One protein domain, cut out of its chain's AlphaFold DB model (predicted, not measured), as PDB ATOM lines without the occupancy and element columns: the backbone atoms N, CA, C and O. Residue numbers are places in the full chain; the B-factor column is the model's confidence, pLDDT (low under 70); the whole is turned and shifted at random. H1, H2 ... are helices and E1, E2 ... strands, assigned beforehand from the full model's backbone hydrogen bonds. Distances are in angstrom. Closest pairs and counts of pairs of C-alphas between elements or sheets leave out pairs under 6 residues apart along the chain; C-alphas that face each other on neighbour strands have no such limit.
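This is residues 17 to 73 of the 80 residues of an uncharacterized protein of Bacteroidetes bacterium (UniProt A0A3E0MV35). A small four-stranded sheet, strongly twisted and curled like part of a barrel, has one short helix, H1, beside its strands near E1. E2, E3 and E4 form a meander, each strand the antiparallel neighbour of the one before, and E1 pairs with the beginning of E2. The printed part has 57 residues, with E1, H1, E2, E3 and E4 along it; the sheet's order is E1, E2, E3, E4, antiparallel throughout, and the class is mixed, helices and strands. The whole is compact, with a radius of gyration of the C-alphas of 11.1 A and spans of 33 by 22 by 18 A.

E1, residues 17 to 21, begins at C-alpha 17 (17.824, -38.640, -5.930) and is 12.6 A long. H1, residues 24 to 33, is 14.1 A long. E2, residues 36 to 45, is 20.4 A long and bends by 85 degrees at residue 42. E3, residues 48 to 55, is 21.1 A long. E4, residues 66 to 70, is 13.3 A long and ends at C-alpha 70 (13.419, -27.944, -3.016).

The pairing of E2 is staggered: its residues 36 to 37 pair with E1 and its residues 37 to 45 with E3. Between E1 and E2, N 17 and O 37 are within hydrogen-bond range at 2.8 A. In the hairpin of E2 and E3, N 38 and O 54 are 2.8 A apart. In the hairpin of E3 and E4, N 51 and O 69 are 2.9 A apart. E1 and E4 are the edge strands and are apart. H1 is on the sheet but over none of its strands, at a height over the sheet of 4.2 A, only just above the sheet's level. The closest C-alphas of E1 and H1 are those of Gly 21 and Lys 27, 4.1 A apart. In H1 every O i to N i+4 pair is within hydrogen-bond range.

The two C-alphas farthest apart, those of Gly 47 and Asp 60, are 32.8 A apart. The link from E3 to E4, 10 residues, is short; the others are tight. The printed part has no cut, and no printed residue has a pLDDT under 70.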
ATOM      1  N   LEU A  17      17.926 -39.671  -4.906       94.94
ATOM      2  CA  LEU A  17      17.824 -38.640  -5.930       94.94
ATOM      3  C   LEU A  17      19.114 -38.600  -6.733       94.94
ATOM      4  O   LEU A  17      20.208 -38.694  -6.165       94.94
ATOM      5  N   LYS A  18      18.984 -38.383  -8.038       96.81
ATOM      6  CA  LYS A  18      20.101 -37.994  -8.887       96.81
ATOM      7  C   LYS A  18      20.078 -36.476  -9.040       96.81
ATOM      8  O   LYS A  18      19.095 -35.901  -9.496       96.81
ATOM      9  N   LEU A  19      21.145 -35.823  -8.591       97.06
ATOM     10  CA  LEU A  19      21.273 -34.373  -8.589       97.06
ATOM     11  C   LEU A  19      22.320 -33.914  -9.600       97.06
ATOM     12  O   LEU A  19      23.445 -34.417  -9.629       97.06
ATOM     13  N   SER A  20      21.964 -32.874 -10.348       97.62
ATOM     14  CA  SER A  20      22.862 -32.138 -11.238       97.62
ATOM     15  C   SER A  20      22.997 -30.690 -10.766       97.62
ATOM     16  O   SER A  20      22.011 -30.028 -10.443       97.62
ATOM     17  N   GLY A  21      24.226 -30.174 -10.696       97.19
ATOM     18  CA  GLY A  21      24.495 -28.817 -10.211       97.19
ATOM     19  C   GLY A  21      24.196 -27.735 -11.256       97.19
ATOM     20  O   GLY A  21      24.797 -27.728 -12.331       97.19
ATOM     21  N   LYS A  22      23.334 -26.771 -10.919       97.44
ATOM     22  CA  LYS A  22      23.035 -25.581 -11.738       97.44
ATOM     23  C   LYS A  22      24.100 -24.503 -11.559       97.44
ATOM     24  O   LYS A  22      24.732 -24.059 -12.519       97.44
ATOM     25  N   THR A  23      24.314 -24.096 -10.309       98.19
ATOM     26  CA  THR A  23      25.243 -23.023  -9.930       98.19
ATOM     27  C   THR A  23      26.653 -23.568  -9.708       98.19
ATOM     28  O   THR A  23      26.864 -24.774  -9.591       98.19
ATOM     29  N   ARG A  24      27.646 -22.677  -9.578       98.00
ATOM     30  CA  ARG A  24      28.999 -23.065  -9.135       98.00
ATOM     31  C   ARG A  24      28.961 -23.807  -7.794       98.00
ATOM     32  O   ARG A  24      29.695 -24.772  -7.620       98.00
ATOM     33  N   HIS A  25      28.102 -23.379  -6.864       96.25
ATOM     34  CA  HIS A  25      27.965 -24.044  -5.569       96.25
ATOM     35  C   HIS A  25      27.439 -25.473  -5.735       96.25
ATOM     36  O   HIS A  25      28.075 -26.407  -5.249       96.25
ATOM     37  N   GLY A  26      26.342 -25.649  -6.478       96.81
ATOM     38  CA  GLY A  26      25.778 -26.968  -6.760       96.81
ATOM     39  C   GLY A  26      26.773 -27.889  -7.468       96.81
ATOM     40  O   GLY A  26      26.992 -29.014  -7.027       96.81
ATOM     41  N   LYS A  27      27.460 -27.395  -8.508       97.88
ATOM     42  CA  LYS A  27      28.475 -28.161  -9.256       97.88
ATOM     43  C   LYS A  27      29.623 -28.631  -8.368       97.88
ATOM     44  O   LYS A  27      29.999 -29.796  -8.439       97.88
ATOM     45  N   ASN A  28      30.129 -27.764  -7.491       96.44
ATOM     46  CA  ASN A  28      31.179 -28.141  -6.546       96.44
ATOM     47  C   ASN A  28      30.699 -29.228  -5.579       96.44
ATOM     48  O   ASN A  28      31.450 -30.146  -5.276       96.44
ATOM     49  N   ARG A  29      29.439 -29.162  -5.126       95.62
ATOM     50  CA  ARG A  29      28.876 -30.214  -4.271       95.62
ATOM     51  C   ARG A  29      28.801 -31.545  -4.996       95.62
ATOM     52  O   ARG A  29      29.254 -32.534  -4.437       95.62
ATOM     53  N   ILE A  30      28.312 -31.569  -6.232       96.19
ATOM     54  CA  ILE A  30      28.290 -32.794  -7.036       96.19
ATOM     55  C   ILE A  30      29.704 -33.348  -7.249       96.19
ATOM     56  O   ILE A  30      29.913 -34.546  -7.081       96.19
ATOM     57  N   ALA A  31      30.683 -32.490  -7.547       95.06
ATOM     58  CA  ALA A  31      32.072 -32.909  -7.723       95.06
ATOM     59  C   ALA A  31      32.675 -33.521  -6.446       95.06
ATOM     60  O   ALA A  31      33.377 -34.522  -6.527       95.06
ATOM     61  N   SER A  32      32.381 -32.954  -5.270       94.56
ATOM     62  CA  SER A  32      32.923 -33.442  -3.994       94.56
ATOM     63  C   SER A  32      32.170 -34.634  -3.399       94.56
ATOM     64  O   SER A  32      32.746 -35.378  -2.615       94.56
ATOM     65  N   HIS A  33      30.879 -34.786  -3.695       95.69
ATOM     66  CA  HIS A  33      29.996 -35.706  -2.970       95.69
ATOM     67  C   HIS A  33      29.323 -36.767  -3.849       95.69
ATOM     68  O   HIS A  33      28.720 -37.704  -3.318       95.69
ATOM     69  N   GLY A  34      29.427 -36.634  -5.171       94.81
ATOM     70  CA  GLY A  34      28.727 -37.463  -6.144       94.81
ATOM     71  C   GLY A  34      27.327 -36.949  -6.493       94.81
ATOM     72  O   GLY A  34      26.782 -36.029  -5.875       94.81
ATOM     73  N   ILE A  35      26.745 -37.565  -7.524       96.75
ATOM     74  CA  ILE A  35      25.419 -37.216  -8.059       96.75
ATOM     75  C   ILE A  35      24.264 -37.875  -7.304       96.75
ATOM     76  O   ILE A  35      23.143 -37.394  -7.398       96.75
ATOM     77  N   HIS A  36      24.504 -38.961  -6.567       96.50
ATOM     78  CA  HIS A  36      23.447 -39.684  -5.858       96.50
ATOM     79  C   HIS A  36      23.323 -39.180  -4.421       96.50
ATOM     80  O   HIS A  36      24.313 -39.079  -3.693       96.50
ATOM     81  N   TRP A  37      22.099 -38.857  -4.016       96.75
ATOM     82  CA  TRP A  37      21.793 -38.306  -2.701       96.75
ATOM     83  C   TRP A  37      20.615 -39.051  -2.085       96.75
ATOM     84  O   TRP A  37      19.553 -39.163  -2.688       96.75
ATOM     85  N   LEU A  38      20.808 -39.574  -0.880       95.62
ATOM     86  CA  LEU A  38      19.806 -40.361  -0.172       95.62
ATOM     87  C   LEU A  38      18.757 -39.442   0.443       95.62
ATOM     88  O   LEU A  38      19.114 -38.564   1.229       95.62
ATOM     89  N   VAL A  39      17.478 -39.680   0.164       95.19
ATOM     90  CA  VAL A  39      16.367 -39.004   0.842       95.19
ATOM     91  C   VAL A  39      16.258 -39.524   2.272       95.19
ATOM     92  O   VAL A  39      15.992 -40.697   2.509       95.19
ATOM     93  N   GLN A  40      16.449 -38.628   3.237       93.81
ATOM     94  CA  GLN A  40      16.303 -38.908   4.665       93.81
ATOM     95  C   GLN A  40      14.923 -38.517   5.196       93.81
ATOM     96  O   GLN A  40      14.427 -39.132   6.137       93.81
ATOM     97  N   ALA A  41      14.311 -37.476   4.626       91.75
ATOM     98  CA  ALA A  41      12.963 -37.056   4.983       91.75
ATOM     99  C   ALA A  41      12.282 -36.301   3.838       91.75
ATOM    100  O   ALA A  41      12.925 -35.567   3.088       91.75
ATOM    101  N   ASP A  42      10.961 -36.429   3.773       93.19
ATOM    102  CA  ASP A  42      10.082 -35.599   2.954       93.19
ATOM    103  C   ASP A  42       9.391 -34.560   3.854       93.19
ATOM    104  O   ASP A  42       8.807 -34.913   4.883       93.19
ATOM    105  N   GLY A  43       9.494 -33.275   3.515       93.44
ATOM    106  CA  GLY A  43       8.942 -32.206   4.336       93.44
ATOM    107  C   GLY A  43       8.950 -30.845   3.653       93.44
ATOM    108  O   GLY A  43       8.687 -30.715   2.456       93.44
ATOM    109  N   THR A  44       9.215 -29.803   4.439       95.88
ATOM    110  CA  THR A  44       9.262 -28.426   3.950       95.88
ATOM    111  C   THR A  44      10.501 -27.694   4.451       95.88
ATOM    112  O   THR A  44      10.946 -27.875   5.584       95.88
ATOM    113  N   PHE A  45      11.042 -26.820   3.605       95.50
ATOM    114  CA  PHE A  45      12.122 -25.905   3.941       95.50
ATOM    115  C   PHE A  45      11.687 -24.481   3.610       95.50
ATOM    116  O   PHE A  45      11.326 -24.175   2.475       95.50
ATOM    117  N   LYS A  46      11.678 -23.605   4.623       93.88
ATOM    118  CA  LYS A  46      11.192 -22.217   4.503       93.88
ATOM    119  C   LYS A  46       9.789 -22.125   3.872       93.88
ATOM    120  O   LYS A  46       9.546 -21.286   3.014       93.88
ATOM    121  N   GLY A  47       8.891 -23.032   4.260       95.06
ATOM    122  CA  GLY A  47       7.513 -23.091   3.754       95.06
ATOM    123  C   GLY A  47       7.337 -23.758   2.385       95.06
ATOM    124  O   GLY A  47       6.202 -23.987   1.984       95.06
ATOM    125  N   ASN A  48       8.419 -24.129   1.693       96.25
ATOM    126  CA  ASN A  48       8.356 -24.776   0.382       96.25
ATOM    127  C   ASN A  48       8.553 -26.295   0.501       96.25
ATOM    128  O   ASN A  48       9.372 -26.718   1.321       96.25
ATOM    129  N   PRO A  49       7.867 -27.125  -0.307       97.12
ATOM    130  CA  PRO A  49       8.100 -28.567  -0.347       97.12
ATOM    131  C   PRO A  49       9.561 -28.910  -0.661       97.12
ATOM    132  O   PRO A  49      10.126 -28.418  -1.642       97.12
ATOM    133  N   ALA A  50      10.168 -29.771   0.156       97.62
ATOM    134  CA  ALA A  50      11.582 -30.117   0.056       97.62
ATOM    135  C   ALA A  50      11.875 -31.538   0.564       97.62
ATOM    136  O   ALA A  50      11.145 -32.078   1.395       97.62
ATOM    137  N   TRP A  51      12.985 -32.111   0.107       96.94
ATOM    138  CA  TRP A  51      13.571 -33.322   0.679       96.94
ATOM    139  C   TRP A  51      14.802 -32.969   1.503       96.94
ATOM    140  O   TRP A  51      15.647 -32.199   1.048       96.94
ATOM    141  N   LEU A  52      14.933 -33.550   2.694       96.62
ATOM    142  CA  LEU A  52      16.212 -33.598   3.393       96.62
ATOM    143  C   LEU A  52      17.004 -34.754   2.799       96.62
ATOM    144  O   LEU A  52      16.549 -35.895   2.859       96.62
ATOM    145  N   VAL A  53      18.178 -34.464   2.254       96.50
ATOM    146  CA  VAL A  53      19.041 -35.465   1.632       96.50
ATOM    147  C   VAL A  53      20.409 -35.531   2.293       96.50
ATOM    148  O   VAL A  53      20.868 -34.547   2.871       96.50
ATOM    149  N   SER A  54      21.068 -36.681   2.167       96.62
ATOM    150  CA  SER A  54      22.468 -36.895   2.542       96.62
ATOM    151  C   SER A  54      23.279 -37.333   1.330       96.62
ATOM    152  O   SER A  54      22.806 -38.135   0.525       96.62
ATOM    153  N   SER A  55      24.509 -36.840   1.209       95.69
ATOM    154  CA  SER A  55      25.401 -37.240   0.125       95.69
ATOM    155  C   SER A  55      25.753 -38.726   0.177       95.69
ATOM    156  O   SER A  55      25.868 -39.304   1.259       95.69
ATOM    157  N   MET A  56      25.985 -39.325  -0.996       90.50
ATOM    158  CA  MET A  56      26.518 -40.687  -1.107       90.50
ATOM    159  C   MET A  56      27.962 -40.780  -0.609       90.50
ATOM    160  O   MET A  56      28.319 -41.746   0.064       90.50
ATOM    161  N   HIS A  57      28.792 -39.783  -0.925       91.00
ATOM    162  CA  HIS A  57      30.200 -39.770  -0.542       91.00
ATOM    163  C   HIS A  57      30.516 -38.666   0.467       91.00
ATOM    164  O   HIS A  57      29.896 -37.591   0.501       91.00
ATOM    165  N   LYS A  58      31.518 -38.953   1.297       91.88
ATOM    166  CA  LYS A  58      32.188 -37.955   2.125       91.88
ATOM    167  C   LYS A  58      32.998 -37.030   1.224       91.88
ATOM    168  O   LYS A  58      33.542 -37.478   0.221       91.88
ATOM    169  N   SER A  59      33.092 -35.763   1.606       89.12
ATOM    170  CA  SER A  59      34.094 -34.868   1.020       89.12
ATOM    171  C   SER A  59      35.510 -35.325   1.381       89.12
ATOM    172  O   SER A  59      35.694 -36.120   2.305       89.12
ATOM    173  N   ASP A  60      36.518 -34.721   0.751       82.94
ATOM    174  CA  ASP A  60      37.940 -34.936   1.070       82.94
ATOM    175  C   ASP A  60      38.292 -34.653   2.544       82.94
ATOM    176  O   ASP A  60      39.315 -35.106   3.047       82.94
ATOM    177  N   LYS A  61      37.432 -33.916   3.261       86.69
ATOM    178  CA  LYS A  61      37.574 -33.632   4.697       86.69
ATOM    179  C   LYS A  61      36.912 -34.676   5.606       86.69
ATOM    180  O   LYS A  61      36.989 -34.547   6.820       86.69
ATOM    181  N   GLY A  62      36.280 -35.706   5.040       89.75
ATOM    182  CA  GLY A  62      35.730 -36.846   5.781       89.75
ATOM    183  C   GLY A  62      34.254 -36.740   6.183       89.75
ATOM    184  O   GLY A  62      33.738 -37.681   6.795       89.75
ATOM    185  N   ASP A  63      33.558 -35.668   5.796       91.44
ATOM    186  CA  ASP A  63      32.162 -35.421   6.179       91.44
ATOM    187  C   ASP A  63      31.172 -35.616   5.026       91.44
ATOM    188  O   ASP A  63      31.427 -35.207   3.887       91.44
ATOM    189  N   PHE A  64      30.015 -36.202   5.351       93.81
ATOM    190  CA  PHE A  64      28.832 -36.209   4.489       93.81
ATOM    191  C   PHE A  64      28.144 -34.843   4.525       93.81
ATOM    192  O   PHE A  64      28.065 -34.206   5.576       93.81
ATOM    193  N   ASP A  65      27.593 -34.421   3.394       95.50
ATOM    194  CA  ASP A  65      26.763 -33.223   3.323       95.50
ATOM    195  C   ASP A  65      25.295 -33.610   3.510       95.50
ATOM    196  O   ASP A  65      24.815 -34.568   2.901       95.50
ATOM    197  N   ARG A  66      24.586 -32.863   4.358       95.75
ATOM    198  CA  ARG A  66      23.140 -32.981   4.542       95.75
ATOM    199  C   ARG A  66      22.492 -31.643   4.259       95.75
ATOM    200  O   ARG A  66      22.902 -30.625   4.817       95.75
ATOM    201  N   ARG A  67      21.450 -31.641   3.432       96.06
ATOM    202  CA  ARG A  67      20.786 -30.401   3.020       96.06
ATOM    203  C   ARG A  67      19.353 -30.618   2.587       96.06
ATOM    204  O   ARG A  67      18.962 -31.718   2.215       96.06
ATOM    205  N   TRP A  68      18.595 -29.532   2.611       97.19
ATOM    206  CA  TRP A  68      17.275 -29.479   2.004       97.19
ATOM    207  C   TRP A  68      17.401 -29.153   0.518       97.19
ATOM    208  O   TRP A  68      18.097 -28.202   0.168       97.19
ATOM    209  N   ILE A  69      16.715 -29.925  -0.322       97.19
ATOM    210  CA  ILE A  69      16.565 -29.689  -1.762       97.19
ATOM    211  C   ILE A  69      15.094 -29.417  -2.035       97.19
ATOM    212  O   ILE A  69      14.236 -30.225  -1.667       97.19
ATOM    213  N   LEU A  70      14.791 -28.278  -2.653       97.31
ATOM    214  CA  LEU A  70      13.419 -27.944  -3.016       97.31
ATOM    215  C   LEU A  70      12.933 -28.890  -4.116       97.31
ATOM    216  O   LEU A  70      13.627 -29.117  -5.107       97.31
ATOM    217  N   LYS A  71      11.709 -29.407  -3.980       95.44
ATOM    218  CA  LYS A  71      11.129 -30.302  -4.999       95.44
ATOM    219  C   LYS A  71      10.872 -29.590  -6.326       95.44
ATOM    220  O   LYS A  71      10.785 -30.225  -7.370       95.44
ATOM    221  N   GLN A  72      10.729 -28.269  -6.275       94.25
ATOM    222  CA  GLN A  72      10.463 -27.422  -7.422       94.25
ATOM    223  C   GLN A  72      11.408 -26.224  -7.399       94.25
ATOM    224  O   GLN A  72      11.554 -25.567  -6.371       94.25
ATOM    225  N   ASN A  73      12.013 -25.926  -8.552       93.94
ATOM    226  CA  ASN A  73      12.849 -24.741  -8.768       93.94
ATOM    227  C   ASN A  73      13.964 -24.552  -7.727       93.94
ATOM    228  O   ASN A  73      14.259 -23.421  -7.342       93.94
TER     229      ASN A  73